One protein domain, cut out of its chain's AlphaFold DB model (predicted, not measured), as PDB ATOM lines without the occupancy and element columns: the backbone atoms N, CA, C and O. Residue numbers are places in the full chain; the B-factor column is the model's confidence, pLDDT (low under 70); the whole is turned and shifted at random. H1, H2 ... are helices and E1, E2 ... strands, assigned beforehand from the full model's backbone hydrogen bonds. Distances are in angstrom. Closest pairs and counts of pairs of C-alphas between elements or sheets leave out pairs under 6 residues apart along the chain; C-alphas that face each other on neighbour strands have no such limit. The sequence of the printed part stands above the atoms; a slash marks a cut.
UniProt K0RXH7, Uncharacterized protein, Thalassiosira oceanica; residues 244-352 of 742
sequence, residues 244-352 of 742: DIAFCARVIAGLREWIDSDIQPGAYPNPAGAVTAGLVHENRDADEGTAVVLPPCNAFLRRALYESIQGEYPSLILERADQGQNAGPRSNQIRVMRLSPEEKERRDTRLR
ATOM      1  N   ASP A 244     153.526 -85.313  29.772       88.56
ATOM      2  CA  ASP A 244     153.159 -84.001  29.228       88.56
ATOM      3  C   ASP A 244     151.674 -83.697  29.477       88.56
ATOM      4  O   ASP A 244     151.320 -82.593  29.897       88.56
ATOM      5  N   ILE A 245     150.805 -84.697  29.284       86.31
ATOM      6  CA  ILE A 245     149.371 -84.608  29.599       86.31
ATOM      7  C   ILE A 245     149.179 -84.338  31.093       86.31
ATOM      8  O   ILE A 245     148.452 -83.419  31.468       86.31
ATOM      9  N   ALA A 246     149.854 -85.108  31.953       86.81
ATOM     10  CA  ALA A 246     149.754 -84.952  33.400       86.81
ATOM     11  C   ALA A 246     150.289 -83.591  33.872       86.81
ATOM     12  O   ALA A 246     149.729 -82.998  34.793       86.81
ATOM     13  N   PHE A 247     151.355 -83.081  33.249       88.81
ATOM     14  CA  PHE A 247     151.881 -81.747  33.527       88.81
ATOM     15  C   PHE A 247     150.863 -80.658  33.181       88.81
ATOM     16  O   PHE A 247     150.510 -79.871  34.058       88.81
ATOM     17  N   CYS A 248     150.348 -80.640  31.947       86.19
ATOM     18  CA  CYS A 248     149.353 -79.650  31.534       86.19
ATOM     19  C   CYS A 248     148.090 -79.722  32.402       86.19
ATOM     20  O   CYS A 248     147.598 -78.686  32.838       86.19
ATOM     21  N   ALA A 249     147.617 -80.928  32.729       86.31
ATOM     22  CA  ALA A 249     146.461 -81.113  33.603       86.31
ATOM     23  C   ALA A 249     146.675 -80.505  34.999       86.31
ATOM     24  O   ALA A 249     145.780 -79.836  35.510       86.31
ATOM     25  N   ARG A 250     147.865 -80.676  35.600       87.62
ATOM     26  CA  ARG A 250     148.200 -80.052  36.894       87.62
ATOM     27  C   ARG A 250     148.220 -78.528  36.813       87.62
ATOM     28  O   ARG A 250     147.677 -77.876  37.695       87.62
ATOM     29  N   VAL A 251     148.813 -77.969  35.757       88.25
ATOM     30  CA  VAL A 251     148.881 -76.511  35.562       88.25
ATOM     31  C   VAL A 251     147.484 -75.911  35.375       88.25
ATOM     32  O   VAL A 251     147.167 -74.911  36.009       88.25
ATOM     33  N   ILE A 252     146.628 -76.539  34.561       86.69
ATOM     34  CA  ILE A 252     145.242 -76.091  34.349       86.69
ATOM     35  C   ILE A 252     144.404 -76.235  35.627       86.69
ATOM     36  O   ILE A 252     143.596 -75.359  35.924       86.69
ATOM     37  N   ALA A 253     144.607 -77.299  36.410       84.62
ATOM     38  CA  ALA A 253     143.936 -77.461  37.699       84.62
ATOM     39  C   ALA A 253     144.326 -76.357  38.694       84.62
ATOM     40  O   ALA A 253     143.445 -75.760  39.305       84.62
ATOM     41  N   GLY A 254     145.620 -76.029  38.797       84.94
ATOM     42  CA  GLY A 254     146.075 -74.908  39.623       84.94
ATOM     43  C   GLY A 254     145.539 -73.561  39.137       84.94
ATOM     44  O   GLY A 254     145.170 -72.712  39.943       84.94
ATOM     45  N   LEU A 255     145.428 -73.374  37.816       86.38
ATOM     46  CA  LEU A 255     144.853 -72.158  37.242       86.38
ATOM     47  C   LEU A 255     143.361 -72.021  37.585       86.38
ATOM     48  O   LEU A 255     142.916 -70.933  37.933       86.38
ATOM     49  N   ARG A 256     142.602 -73.122  37.524       85.56
ATOM     50  CA  ARG A 256     141.189 -73.173  37.940       85.56
ATOM     51  C   ARG A 256     141.011 -72.791  39.400       85.56
ATOM     52  O   ARG A 256     140.199 -71.927  39.701       85.56
ATOM     53  N   GLU A 257     141.811 -73.388  40.278       83.44
ATOM     54  CA  GLU A 257     141.786 -73.088  41.710       83.44
ATOM     55  C   GLU A 257     142.060 -71.603  41.976       83.44
ATOM     56  O   GLU A 257     141.345 -70.971  42.752       83.44
ATOM     57  N   TRP A 258     143.033 -71.015  41.275       83.81
ATOM     58  CA  TRP A 258     143.300 -69.582  41.364       83.81
ATOM     59  C   TRP A 258     142.104 -68.730  40.908       83.81
ATOM     60  O   TRP A 258     141.703 -67.815  41.628       83.81
ATOM     61  N   ILE A 259     141.491 -69.054  39.766       81.69
ATOM     62  CA  ILE A 259     140.311 -68.340  39.251       81.69
ATOM     63  C   ILE A 259     139.147 -68.396  40.250       81.69
ATOM     64  O   ILE A 259     138.487 -67.375  40.464       81.69
ATOM     65  N   ASP A 260     138.914 -69.557  40.864       79.38
ATOM     66  CA  ASP A 260     137.822 -69.777  41.814       79.38
ATOM     67  C   ASP A 260     138.091 -69.111  43.175       79.38
ATOM     68  O   ASP A 260     137.168 -68.584  43.802       79.38
ATOM     69  N   SER A 261     139.355 -69.072  43.615       70.56
ATOM     70  CA  SER A 261     139.761 -68.439  44.880       70.56
ATOM     71  C   SER A 261     139.515 -66.923  44.909       70.56
ATOM     72  O   SER A 261     139.188 -66.374  45.960       70.56
ATOM     73  N   ASP A 262     139.580 -66.263  43.751       61.09
ATOM     74  CA  ASP A 262     139.405 -64.810  43.591       61.09
ATOM     75  C   ASP A 262     137.918 -64.380  43.510       61.09
ATOM     76  O   ASP A 262     137.605 -63.193  43.460       61.09
ATOM     77  N   ILE A 263     136.973 -65.333  43.461       53.16
ATOM     78  CA  ILE A 263     135.521 -65.073  43.335       53.16
ATOM     79  C   ILE A 263     134.838 -64.921  44.709       53.16
ATOM     80  O   ILE A 263     133.723 -64.408  44.794       53.16
ATOM     81  N   GLN A 264     135.489 -65.329  45.802       52.38
ATOM     82  CA  GLN A 264     134.922 -65.294  47.155       52.38
ATOM     83  C   GLN A 264     135.031 -63.881  47.773       52.38
ATOM     84  O   GLN A 264     136.140 -63.445  48.097       52.38
ATOM     85  N   PRO A 265     133.917 -63.149  47.998       37.50
ATOM     86  CA  PRO A 265     133.969 -61.860  48.684       37.50
ATOM     87  C   PRO A 265     134.458 -62.052  50.129       37.50
ATOM     88  O   PRO A 265     133.776 -62.667  50.946       37.50
ATOM     89  N   GLY A 266     135.648 -61.526  50.438       43.03
ATOM     90  CA  GLY A 266     136.282 -61.619  51.762       43.03
ATOM     91  C   GLY A 266     137.435 -62.627  51.884       43.03
ATOM     92  O   GLY A 266     137.982 -62.768  52.977       43.03
ATOM     93  N   ALA A 267     137.834 -63.309  50.803       47.50
ATOM     94  CA  ALA A 267     139.057 -64.109  50.798       47.50
ATOM     95  C   ALA A 267     140.301 -63.200  50.804       47.50
ATOM     96  O   ALA A 267     140.408 -62.265  50.012       47.50
ATOM     97  N   TYR A 268     141.251 -63.469  51.705       46.56
ATOM     98  CA  TYR A 268     142.557 -62.816  51.672       46.56
ATOM     99  C   TYR A 268     143.324 -63.319  50.439       46.56
ATOM    100  O   TYR A 268     143.473 -64.536  50.301       46.56
ATOM    101  N   PRO A 269     143.820 -62.436  49.552       55.75
ATOM    102  CA  PRO A 269     144.685 -62.848  48.452       55.75
ATOM    103  C   PRO A 269     145.895 -63.607  49.003       55.75
ATOM    104  O   PRO A 269     146.470 -63.198  50.016       55.75
ATOM    105  N   ASN A 270     146.295 -64.699  48.343       59.09
ATOM    106  CA  ASN A 270     147.530 -65.396  48.699       59.09
ATOM    107  C   ASN A 270     148.705 -64.395  48.686       59.09
ATOM    108  O   ASN A 270     148.811 -63.609  47.740       59.09
ATOM    109  N   PRO A 271     149.584 -64.397  49.708       58.00
ATOM    110  CA  PRO A 271     150.684 -63.442  49.783       58.00
ATOM    111  C   PRO A 271     151.616 -63.590  48.576       58.00
ATOM    112  O   PRO A 271     151.865 -64.703  48.108       58.00
ATOM    113  N   ALA A 272     152.149 -62.478  48.066       55.53
ATOM    114  CA  ALA A 272     153.053 -62.514  46.920       55.53
ATOM    115  C   ALA A 272     154.268 -63.411  47.184       55.53
ATOM    116  O   ALA A 272     154.880 -63.379  48.254       55.53
ATOM    117  N   GLY A 273     154.608 -64.238  46.197       57.56
ATOM    118  CA  GLY A 273     155.619 -65.284  46.320       57.56
ATOM    119  C   GLY A 273     155.101 -66.608  46.891       57.56
ATOM    120  O   GLY A 273     155.847 -67.587  46.863       57.56
ATOM    121  N   ALA A 274     153.845 -66.688  47.350       64.81
ATOM    122  CA  ALA A 274     153.221 -67.961  47.697       64.81
ATOM    123  C   ALA A 274     153.118 -68.861  46.460       64.81
ATOM    124  O   ALA A 274     152.798 -68.402  45.360       64.81
ATOM    125  N   VAL A 275     153.394 -70.151  46.660       67.88
ATOM    126  CA  VAL A 275     153.251 -71.176  45.628       67.88
ATOM    127  C   VAL A 275     152.048 -72.043  45.961       67.88
ATOM    128  O   VAL A 275     152.085 -72.798  46.931       67.88
ATOM    129  N   THR A 276     151.012 -71.973  45.131       65.06
ATOM    130  CA  THR A 276     149.771 -72.744  45.306       65.06
ATOM    131  C   THR A 276     149.536 -73.549  44.039       65.06
ATOM    132  O   THR A 276     149.612 -73.010  42.938       65.06
ATOM    133  N   ALA A 277     149.384 -74.869  44.173       65.12
ATOM    134  CA  ALA A 277     149.302 -75.800  43.039       65.12
ATOM    135  C   ALA A 277     150.434 -75.645  41.985       65.12
ATOM    136  O   ALA A 277     150.263 -75.961  40.809       65.12
ATOM    137  N   GLY A 278     151.618 -75.173  42.403       64.38
ATOM    138  CA  GLY A 278     152.775 -74.938  41.526       64.38
ATOM    139  C   GLY A 278     152.787 -73.586  40.802       64.38
ATOM    140  O   GLY A 278     153.730 -73.323  40.058       64.38
ATOM    141  N   LEU A 279     151.790 -72.725  41.017       75.00
ATOM    142  CA  LEU A 279     151.732 -71.363  40.485       75.00
ATOM    143  C   LEU A 279     152.344 -70.374  41.475       75.00
ATOM    144  O   LEU A 279     152.063 -70.457  42.667       75.00
ATOM    145  N   VAL A 280     153.155 -69.432  40.991       73.94
ATOM    146  CA  VAL A 280     153.703 -68.352  41.830       73.94
ATOM    147  C   VAL A 280     152.744 -67.166  41.787       73.94
ATOM    148  O   VAL A 280     152.522 -66.615  40.709       73.94
ATOM    149  N   HIS A 281     152.194 -66.774  42.937       71.12
ATOM    150  CA  HIS A 281     151.332 -65.595  43.051       71.12
ATOM    151  C   HIS A 281     152.151 -64.303  43.051       71.12
ATOM    152  O   HIS A 281     153.167 -64.204  43.745       71.12
ATOM    153  N   GLU A 282     151.697 -63.305  42.298       67.81
ATOM    154  CA  GLU A 282     152.260 -61.953  42.319       67.81
ATOM    155  C   GLU A 282     151.375 -60.996  43.128       67.81
ATOM    156  O   GLU A 282     150.221 -61.302  43.432       67.81
ATOM    157  N   ASN A 283     151.932 -59.841  43.513       62.28
ATOM    158  CA  ASN A 283     151.151 -58.790  44.162       62.28
ATOM    159  C   ASN A 283     150.014 -58.354  43.238       62.28
ATOM    160  O   ASN A 283     150.214 -58.223  42.031       62.28
ATOM    161  N   ARG A 284     148.840 -58.085  43.821       61.38
ATOM    162  CA  ARG A 284     147.778 -57.396  43.094       61.38
ATOM    163  C   ARG A 284     148.281 -56.001  42.742       61.38
ATOM    164  O   ARG A 284     148.569 -55.208  43.636       61.38
ATOM    165  N   ASP A 285     148.384 -55.733  41.453       60.22
ATOM    166  CA  ASP A 285     148.740 -54.426  40.923       60.22
ATOM    167  C   ASP A 285     147.442 -53.676  40.593       60.22
ATOM    168  O   ASP A 285     146.487 -54.267  40.081       60.22
ATOM    169  N   ALA A 286     147.368 -52.387  40.922       57.41
ATOM    170  CA  ALA A 286     146.173 -51.583  40.660       57.41
ATOM    171  C   ALA A 286     145.876 -51.427  39.152       57.41
ATOM    172  O   ALA A 286     144.715 -51.217  38.780       57.41
ATOM    173  N   ASP A 287     146.908 -51.574  38.313       55.31
ATOM    174  CA  ASP A 287     146.871 -51.447  36.856       55.31
ATOM    175  C   ASP A 287     147.015 -52.794  36.125       55.31
ATOM    176  O   ASP A 287     146.725 -52.876  34.928       55.31
ATOM    177  N   GLU A 288     147.456 -53.861  36.806       63.66
ATOM    178  CA  GLU A 288     147.617 -55.201  36.207       63.66
ATOM    179  C   GLU A 288     146.728 -56.299  36.817       63.66
ATOM    180  O   GLU A 288     146.755 -57.440  36.350       63.66
ATOM    181  N   GLY A 289     145.890 -55.960  37.802       72.94
ATOM    182  CA  GLY A 289     144.935 -56.886  38.409       72.94
ATOM    183  C   GLY A 289     145.623 -57.980  39.229       72.94
ATOM    184  O   GLY A 289     146.627 -57.737  39.904       72.94
ATOM    185  N   THR A 290     145.064 -59.193  39.209       78.94
ATOM    186  CA  THR A 290     145.685 -60.372  39.831       78.94
ATOM    187  C   THR A 290     146.464 -61.173  38.787       78.94
ATOM    188  O   THR A 290     145.986 -61.422  37.677       78.94
ATOM    189  N   ALA A 291     147.680 -61.594  39.146       83.19
ATOM    190  CA  ALA A 291     148.572 -62.319  38.248       83.19
ATOM    191  C   ALA A 291     149.203 -63.551  38.911       83.19
ATOM    192  O   ALA A 291     149.515 -63.561  40.107       83.19
ATOM    193  N   VAL A 292     149.417 -64.589  38.102       84.38
ATOM    194  CA  VAL A 292     150.130 -65.814  38.479       84.38
ATOM    195  C   VAL A 292     151.128 -66.214  37.398       84.38
ATOM    196  O   VAL A 292     150.875 -66.070  36.201       84.38
ATOM    197  N   VAL A 293     152.271 -66.762  37.808       85.88
ATOM    198  CA  VAL A 293     153.294 -67.275  36.888       85.88
ATOM    199  C   VAL A 293     153.240 -68.799  36.850       85.88
ATOM    200  O   VAL A 293     153.349 -69.466  37.882       85.88
ATOM    201  N   LEU A 294     153.093 -69.354  35.643       88.25
ATOM    202  CA  LEU A 294     153.061 -70.797  35.409       88.25
ATOM    203  C   LEU A 294     154.461 -71.422  35.572       88.25
ATOM    204  O   LEU A 294     155.468 -70.760  35.300       88.25
ATOM    205  N   PRO A 295     154.562 -72.716  35.933       84.69
ATOM    206  CA  PRO A 295     155.834 -73.428  36.006       84.69
ATOM    207  C   PRO A 295     156.647 -73.347  34.702       84.69
ATOM    208  O   PRO A 295     156.071 -73.321  33.607       84.69
ATOM    209  N   PRO A 296     157.990 -73.352  34.783       84.75
ATOM    210  CA  PRO A 296     158.830 -73.348  33.595       84.75
ATOM    211  C   PRO A 296     158.617 -74.637  32.804       84.75
ATOM    212  O   PRO A 296     158.605 -75.739  33.351       84.75
ATOM    213  N   CYS A 297     158.452 -74.501  31.494       85.12
ATOM    214  CA  CYS A 297     158.267 -75.633  30.596       85.12
ATOM    215  C   CYS A 297     158.891 -75.359  29.226       85.12
ATOM    216  O   CYS A 297     159.255 -74.226  28.900       85.12
ATOM    217  N   ASN A 298     159.063 -76.416  28.429       86.81
ATOM    218  CA  ASN A 298     159.645 -76.324  27.091       86.81
ATOM    219  C   ASN A 298     158.695 -75.619  26.097       86.81
ATOM    220  O   ASN A 298     157.507 -75.445  26.361       86.81
ATOM    221  N   ALA A 299     159.208 -75.227  24.928       83.94
ATOM    222  CA  ALA A 299     158.434 -74.484  23.930       83.94
ATOM    223  C   ALA A 299     157.164 -75.214  23.441       83.94
ATOM    224  O   ALA A 299     156.165 -74.560  23.145       83.94
ATOM    225  N   PHE A 300     157.186 -76.550  23.388       86.25
ATOM    226  CA  PHE A 300     156.044 -77.365  22.968       86.25
ATOM    227  C   PHE A 300     154.913 -77.334  24.007       86.25
ATOM    228  O   PHE A 300     153.773 -77.025  23.666       86.25
ATOM    229  N   LEU A 301     155.243 -77.559  25.283       87.12
ATOM    230  CA  LEU A 301     154.296 -77.486  26.398       87.12
ATOM    231  C   LEU A 301     153.755 -76.070  26.599       87.12
ATOM    232  O   LEU A 301     152.563 -75.907  26.837       87.12
ATOM    233  N   ARG A 302     154.592 -75.039  26.428       88.00
ATOM    234  CA  ARG A 302     154.128 -73.644  26.452       88.00
ATOM    235  C   ARG A 302     153.076 -73.392  25.389       88.00
ATOM    236  O   ARG A 302     152.037 -72.832  25.704       88.00
ATOM    237  N   ARG A 303     153.317 -73.825  24.148       84.06
ATOM    238  CA  ARG A 303     152.336 -73.682  23.067       84.06
ATOM    239  C   ARG A 303     151.030 -74.414  23.389       84.06
ATOM    240  O   ARG A 303     149.966 -73.837  23.196       84.06
ATOM    241  N   ALA A 304     151.109 -75.638  23.914       85.94
ATOM    242  CA  ALA A 304     149.928 -76.395  24.329       85.94
ATOM    243  C   ALA A 304     149.142 -75.685  25.447       85.94
ATOM    244  O   ALA A 304     147.917 -75.617  25.379       85.94
ATOM    245  N   LEU A 305     149.834 -75.114  26.442       88.62
ATOM    246  CA  LEU A 305     149.222 -74.322  27.513       88.62
ATOM    247  C   LEU A 305     148.594 -73.025  26.986       88.62
ATOM    248  O   LEU A 305     147.460 -72.740  27.345       88.62
ATOM    249  N   TYR A 306     149.270 -72.281  26.103       85.75
ATOM    250  CA  TYR A 306     148.707 -71.084  25.461       85.75
ATOM    251  C   TYR A 306     147.395 -71.399  24.734       85.75
ATOM    252  O   TYR A 306     146.386 -70.749  24.991       85.75
ATOM    253  N   GLU A 307     147.394 -72.418  23.868       85.06
ATOM    254  CA  GLU A 307     146.204 -72.807  23.100       85.06
ATOM    255  C   GLU A 307     145.071 -73.309  24.016       85.06
ATOM    256  O   GLU A 307     143.909 -72.970  23.796       85.06
ATOM    257  N   SER A 308     145.400 -74.073  25.066       86.12
ATOM    258  CA  SER A 308     144.405 -74.597  26.014       86.12
ATOM    259  C   SER A 308     143.788 -73.485  26.865       86.12
ATOM    260  O   SER A 308     142.570 -73.421  26.994       86.12
ATOM    261  N   ILE A 309     144.607 -72.576  27.405       86.75
ATOM    262  CA  ILE A 309     144.130 -71.480  28.258       86.75
ATOM    263  C   ILE A 309     143.336 -70.460  27.438       86.75
ATOM    264  O   ILE A 309     142.277 -70.047  27.886       86.75
ATOM    265  N   GLN A 310     143.773 -70.098  26.226       82.62
ATOM    266  CA  GLN A 310     142.980 -69.218  25.353       82.62
ATOM    267  C   GLN A 310     141.643 -69.850  24.945       82.62
ATOM    268  O   GLN A 310     140.656 -69.138  24.778       82.62
ATOM    269  N   GLY A 311     141.607 -71.178  24.784       80.06
ATOM    270  CA  GLY A 311     140.386 -71.913  24.466       80.06
ATOM    271  C   GLY A 311     139.404 -72.019  25.637       80.06
ATOM    272  O   GLY A 311     138.202 -71.879  25.428       80.06
ATOM    273  N   GLU A 312     139.897 -72.273  26.854       82.31
ATOM    274  CA  GLU A 312     139.066 -72.437  28.059       82.31
ATOM    275  C   GLU A 312     138.728 -71.104  28.754       82.31
ATOM    276  O   GLU A 312     137.633 -70.958  29.294       82.31
ATOM    277  N   TYR A 313     139.638 -70.126  28.716       83.00
ATOM    278  CA  TYR A 313     139.561 -68.851  29.439       83.00
ATOM    279  C   TYR A 313     139.957 -67.658  28.548       83.00
ATOM    280  O   TYR A 313     140.993 -67.027  28.767       83.00
ATOM    281  N   PRO A 314     139.126 -67.290  27.556       77.88
ATOM    282  CA  PRO A 314     139.444 -66.217  26.606       77.88
ATOM    283  C   PRO A 314     139.555 -64.820  27.245       77.88
ATOM    284  O   PRO A 314     140.083 -63.900  26.625       77.88
ATOM    285  N   SER A 315     139.063 -64.634  28.473       76.75
ATOM    286  CA  SER A 315     139.174 -63.375  29.219       76.75
ATOM    287  C   SER A 315     140.538 -63.162  29.886       76.75
ATOM    288  O   SER A 315     140.831 -62.035  30.286       76.75
ATOM    289  N   LEU A 316     141.370 -64.204  30.011       84.50
ATOM    290  CA  LEU A 316     142.693 -64.105  30.629       84.50
ATOM    291  C   LEU A 316     143.726 -63.565  29.639       84.50
ATOM    292  O   LEU A 316     143.765 -63.964  28.475       84.50
ATOM    293  N   ILE A 317     144.605 -62.687  30.121       83.19
ATOM    294  CA  ILE A 317     145.734 -62.185  29.335       83.19
ATOM    295  C   ILE A 317     146.958 -63.054  29.621       83.19
ATOM    296  O   ILE A 317     147.294 -63.317  30.775       83.19
ATOM    297  N   LEU A 318     147.622 -63.504  28.556       85.25
ATOM    298  CA  LEU A 318     148.810 -64.348  28.627       85.25
ATOM    299  C   LEU A 318     150.020 -63.599  28.075       85.25
ATOM    300  O   LEU A 318     150.086 -63.309  26.881       85.25
ATOM    301  N   GLU A 319     151.012 -63.360  28.921       84.69
ATOM    302  CA  GLU A 319     152.254 -62.670  28.568       84.69
ATOM    303  C   GLU A 319     153.473 -63.487  29.001       84.69
ATOM    304  O   GLU A 319     153.363 -64.523  29.662       84.69
ATOM    305  N   ARG A 320     154.662 -63.049  28.593       81.06
ATOM    306  CA  ARG A 320     155.899 -63.625  29.117       81.06
ATOM    307  C   ARG A 320     156.211 -62.986  30.466       81.06
ATOM    308  O   ARG A 320     156.078 -61.779  30.624       81.06
ATOM    309  N   ALA A 321     156.661 -63.793  31.422       71.31
ATOM    310  CA  ALA A 321     156.994 -63.331  32.772       71.31
ATOM    311  C   ALA A 321     158.251 -62.429  32.852       71.31
ATOM    312  O   ALA A 321     158.665 -62.066  33.947       71.31
ATOM    313  N   ASP A 322     158.886 -62.095  31.724       64.62
ATOM    314  CA  ASP A 322     160.156 -61.364  31.628       64.62
ATOM    315  C   ASP A 322     160.013 -59.878  31.245       64.62
ATOM    316  O   ASP A 322     161.026 -59.199  31.102       64.62
ATOM    317  N   GLN A 323     158.798 -59.331  31.114       52.72
ATOM    318  CA  GLN A 323     158.584 -57.934  30.691       52.72
ATOM    319  C   GLN A 323     158.762 -56.870  31.800       52.72
ATOM    320  O   GLN A 323     158.144 -55.812  31.748       52.72
ATOM    321  N   GLY A 324     159.632 -57.110  32.786       51.47
ATOM    322  CA  GLY A 324     159.983 -56.140  33.833       51.47
ATOM    323  C   GLY A 324     161.489 -55.865  33.896       51.47
ATOM    324  O   GLY A 324     162.290 -56.695  33.476       51.47
ATOM    325  N   GLN A 325     161.888 -54.722  34.470       40.91
ATOM    326  CA  GLN A 325     163.288 -54.251  34.557       40.91
ATOM    327  C   GLN A 325     164.270 -55.205  35.284       40.91
ATOM    328  O   GLN A 325     165.473 -54.971  35.260       40.91
ATOM    329  N   ASN A 326     163.799 -56.313  35.864       42.06
ATOM    330  CA  ASN A 326     164.624 -57.346  36.490       42.06
ATOM    331  C   ASN A 326     164.493 -58.683  35.742       42.06
ATOM    332  O   ASN A 326     163.762 -59.584  36.161       42.06
ATOM    333  N   ALA A 327     165.234 -58.830  34.641       45.81
ATOM    334  CA  ALA A 327     165.363 -60.088  33.908       45.81
ATOM    335  C   ALA A 327     166.187 -61.114  34.718       45.81
ATOM    336  O   ALA A 327     167.393 -61.271  34.540       45.81
ATOM    337  N   GLY A 328     165.526 -61.795  35.655       54.34
ATOM    338  CA  GLY A 328     166.071 -62.930  36.402       54.34
ATOM    339  C   GLY A 328     165.905 -64.284  35.678       54.34
ATOM    340  O   GLY A 328     165.455 -64.338  34.534       54.34
ATOM    341  N   PRO A 329     166.183 -65.421  36.349       52.88
ATOM    342  CA  PRO A 329     166.180 -66.782  35.776       52.88
ATOM    343  C   PRO A 329     164.802 -67.325  35.312       52.88
ATOM    344  O   PRO A 329     164.676 -68.509  35.009       52.88
ATOM    345  N   ARG A 330     163.759 -66.484  35.231       55.75
ATOM    346  CA  ARG A 330     162.375 -66.835  34.839       55.75
ATOM    347  C   ARG A 330     162.082 -66.646  33.338       55.75
ATOM    348  O   ARG A 330     160.919 -66.599  32.940       55.75
ATOM    349  N   SER A 331     163.114 -66.573  32.494       59.41
ATOM    350  CA  SER A 331     163.098 -66.056  31.106       59.41
ATOM    351  C   SER A 331     162.276 -66.836  30.058       59.41
ATOM    352  O   SER A 331     162.539 -66.741  28.864       59.41
ATOM    353  N   ASN A 332     161.328 -67.680  30.465       70.88
ATOM    354  CA  ASN A 332     160.558 -68.555  29.580       70.88
ATOM    355  C   ASN A 332     159.231 -69.032  30.206       70.88
ATOM    356  O   ASN A 332     158.672 -70.035  29.766       70.88
ATOM    357  N   GLN A 333     158.740 -68.369  31.254       83.56
ATOM    358  CA  GLN A 333     157.478 -68.718  31.912       83.56
ATOM    359  C   GLN A 333     156.313 -67.895  31.358       83.56
ATOM    360  O   GLN A 333     156.496 -66.776  30.878       83.56
ATOM    361  N   ILE A 334     155.114 -68.473  31.418       85.00
ATOM    362  CA  ILE A 334     153.872 -67.796  31.035       85.00
ATOM    363  C   ILE A 334     153.344 -67.083  32.276       85.00
ATOM    364  O   ILE A 334     153.161 -67.715  33.317       85.00
ATOM    365  N   ARG A 335     153.105 -65.781  32.161       86.31
ATOM    366  CA  ARG A 335     152.386 -64.981  33.146       86.31
ATOM    367  C   ARG A 335     150.925 -64.904  32.719       86.31
ATOM    368  O   ARG A 335     150.639 -64.549  31.576       86.31
ATOM    369  N   VAL A 336     150.022 -65.277  33.617       87.00
ATOM    370  CA  VAL A 336     148.574 -65.229  33.405       87.00
ATOM    371  C   VAL A 336     148.012 -64.111  34.262       87.00
ATOM    372  O   VAL A 336     148.237 -64.096  35.469       87.00
ATOM    373  N   MET A 337     147.290 -63.188  33.637       83.88
ATOM    374  CA  MET A 337     146.648 -62.065  34.309       83.88
ATOM    375  C   MET A 337     145.137 -62.144  34.152       83.88
ATOM    376  O   MET A 337     144.620 -62.474  33.076       83.88
ATOM    377  N   ARG A 338     144.437 -61.779  35.220       82.50
ATOM    378  CA  ARG A 338     142.994 -61.575  35.235       82.50
ATOM    379  C   ARG A 338     142.730 -60.110  35.545       82.50
ATOM    380  O   ARG A 338     143.121 -59.609  36.593       82.50
ATOM    381  N   LEU A 339     142.045 -59.455  34.618       80.62
ATOM    382  CA  LEU A 339     141.700 -58.041  34.693       80.62
ATOM    383  C   LEU A 339     140.183 -57.902  34.595       80.62
ATOM    384  O   LEU A 339     139.543 -58.575  33.780       80.62
ATOM    385  N   SER A 340     139.606 -57.014  35.399       79.62
ATOM    386  CA  SER A 340     138.254 -56.517  35.151       79.62
ATOM    387  C   SER A 340     138.205 -55.757  33.812       79.62
ATOM    388  O   SER A 340     139.248 -55.327  33.310       79.62
ATOM    389  N   PRO A 341     137.018 -55.565  33.202       79.06
ATOM    390  CA  PRO A 341     136.895 -54.757  31.986       79.06
ATOM    391  C   PRO A 341     137.514 -53.357  32.134       79.06
ATOM    392  O   PRO A 341     138.233 -52.914  31.242       79.06
ATOM    393  N   GLU A 342     137.317 -52.719  33.292       78.12
ATOM    394  CA  GLU A 342     137.874 -51.400  33.613       78.12
ATOM    395  C   GLU A 342     139.400 -51.426  33.798       78.12
ATOM    396  O   GLU A 342     140.097 -50.517  33.354       78.12
ATOM    397  N   GLU A 343     139.951 -52.456  34.452       80.19
ATOM    398  CA  GLU A 343     141.407 -52.618  34.621       80.19
ATOM    399  C   GLU A 343     142.086 -52.889  33.267       80.19
ATOM    400  O   GLU A 343     143.142 -52.330  32.969       80.19
ATOM    401  N   LYS A 344     141.453 -53.696  32.407       80.75
ATOM    402  CA  LYS A 344     141.938 -53.982  31.052       80.75
ATOM    403  C   LYS A 344     141.974 -52.724  30.184       80.75
ATOM    404  O   LYS A 344     142.954 -52.511  29.477       80.75
ATOM    405  N   GLU A 345     140.937 -51.891  30.239       81.25
ATOM    406  CA  GLU A 345     140.887 -50.625  29.500       81.25
ATOM    407  C   GLU A 345     141.957 -49.635  29.984       81.25
ATOM    408  O   GLU A 345     142.664 -49.039  29.164       81.25
ATOM    409  N   ARG A 346     142.149 -49.516  31.306       82.31
ATOM    410  CA  ARG A 346     143.227 -48.703  31.894       82.31
ATOM    411  C   ARG A 346     144.613 -49.169  31.440       82.31
ATOM    412  O   ARG A 346     145.414 -48.345  30.997       82.31
ATOM    413  N   ARG A 347     144.879 -50.483  31.466       82.94
ATOM    414  CA  ARG A 347     146.132 -51.081  30.971       82.94
ATOM    415  C   ARG A 347     146.354 -50.806  29.485       82.94
ATOM    416  O   ARG A 347     147.433 -50.355  29.109       82.94
ATOM    417  N   ASP A 348     145.353 -51.071  28.645       82.44
ATOM    418  CA  ASP A 348     145.443 -50.866  27.194       82.44
ATOM    419  C   ASP A 348     145.729 -49.388  26.867       82.44
ATOM    420  O   ASP A 348     146.580 -49.093  26.024       82.44
ATOM    421  N   THR A 349     145.078 -48.464  27.582       83.69
ATOM    422  CA  THR A 349     145.294 -47.014  27.451       83.69
ATOM    423  C   THR A 349     146.714 -46.622  27.860       83.69
ATOM    424  O   THR A 349     147.387 -45.900  27.123       83.69
ATOM    425  N   ARG A 350     147.215 -47.140  28.991       85.88
ATOM    426  CA  ARG A 350     148.592 -46.903  29.451       85.88
ATOM    427  C   ARG A 350     149.625 -47.413  28.446       85.88
ATOM    428  O   ARG A 350     150.509 -46.656  28.067       85.88
ATOM    429  N   LEU A 351     149.494 -48.655  27.976       85.81
ATOM    430  CA  LEU A 351     150.417 -49.246  27.000       85.81
ATOM    431  C   LEU A 351     150.399 -48.500  25.661       85.81
ATOM    432  O   LEU A 351     151.438 -48.364  25.014       85.81
ATOM    433  N   ARG A 352     149.225 -48.014  25.234       86.81
ATOM    434  CA  ARG A 352     149.102 -47.167  24.043       86.81
ATOM    435  C   ARG A 352     149.848 -45.847  24.236       86.81
ATOM    436  O   ARG A 352     150.639 -45.497  23.364       86.81
TER     437      ARG A 352
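AT A GLANCE: This is residues 244 to 352 of the 742 residues of an uncharacterized protein of Thalassiosira oceanica (UniProt K0RXH7). A small twisted sheet of four short strands sits in the middle, with two helices, H1 and H2, packed on each other along one side of it, each only grazing the sheet. H3 sits off by itself beyond the end of E4, and two loops, residues 263 to 268 and residues 324 to 329, stick out. The printed part has 109 residues, with three named helices and four named strands in the order H1 E1 E2 H2 E3 E4 H3; the sheet runs E1 E2 E4 E3, antiparallel throughout, and the class is mixed, helices and strands. The whole is compact, with a radius of gyration of the C-alphas of 13.7 A and spans of 36 by 32 by 27 A.

HOW THE PARTS SIT: H1, residues 244 to 261, is on the sheet but only grazes it, with residues 251 to 259; its closest C-alphas to E1, residues 279 to 281, are those of Gly 254 and Leu 279, 6.7 A apart. E1 forms a hairpin with E2, residues 290 to 293, where N 293 and O 280 are 2.9 A apart, within hydrogen-bond range. H2, residues 299 to 312, touches H1 at a steep tilt of 42 degrees, the same way; the closest C-alphas are those of Cys 248 and Leu 305, 6.7 A apart, and H1 touches H2 with residues 244 to 252 alone. H2 also only grazes the sheet, with residues 302 to 310. E3, residues 317 to 320, forms a hairpin with E4, residues 334 to 338, with N 335 and O 319 2.8 A apart. E4 is also the antiparallel neighbour of E2, at 165 degrees, with N 336 and O 292 2.8 A apart. E2, H2 and E3 form a split strand-helix-strand unit, two strands running the same way with E4 between them, and its crossover is right-handed. H3, residues 341 to 352, is not on the sheet and is apart from H1 and H2. In H1, H2 and H3 every O i to N i+4 pair is within hydrogen-bond range.

IN THESE COORDINATES: H1 begins at C-alpha 244 (153.159, -84.001, 29.228) and is 25.8 A long. E1 is 6.3 A long and E2 10.7 A. H2 measures 19.9 A from C-alpha 299 at (158.434, -74.484, 23.930). E3 is 10.3 A long and E4 13.2 A. H3, 16.4 A long, ends at C-alpha 352 (149.102, -47.167, 24.043).

THE WHOLE: The C-alphas farthest apart, those of Ala 246 and Arg 352, are 38.9 A apart. The printed part has no cut. The links H1 to E1 and E3 to E4 are long. The mean pLDDT of the printed part is 74.6; residues 262 to 278, 282 to 288 and 322 to 331 are under 70.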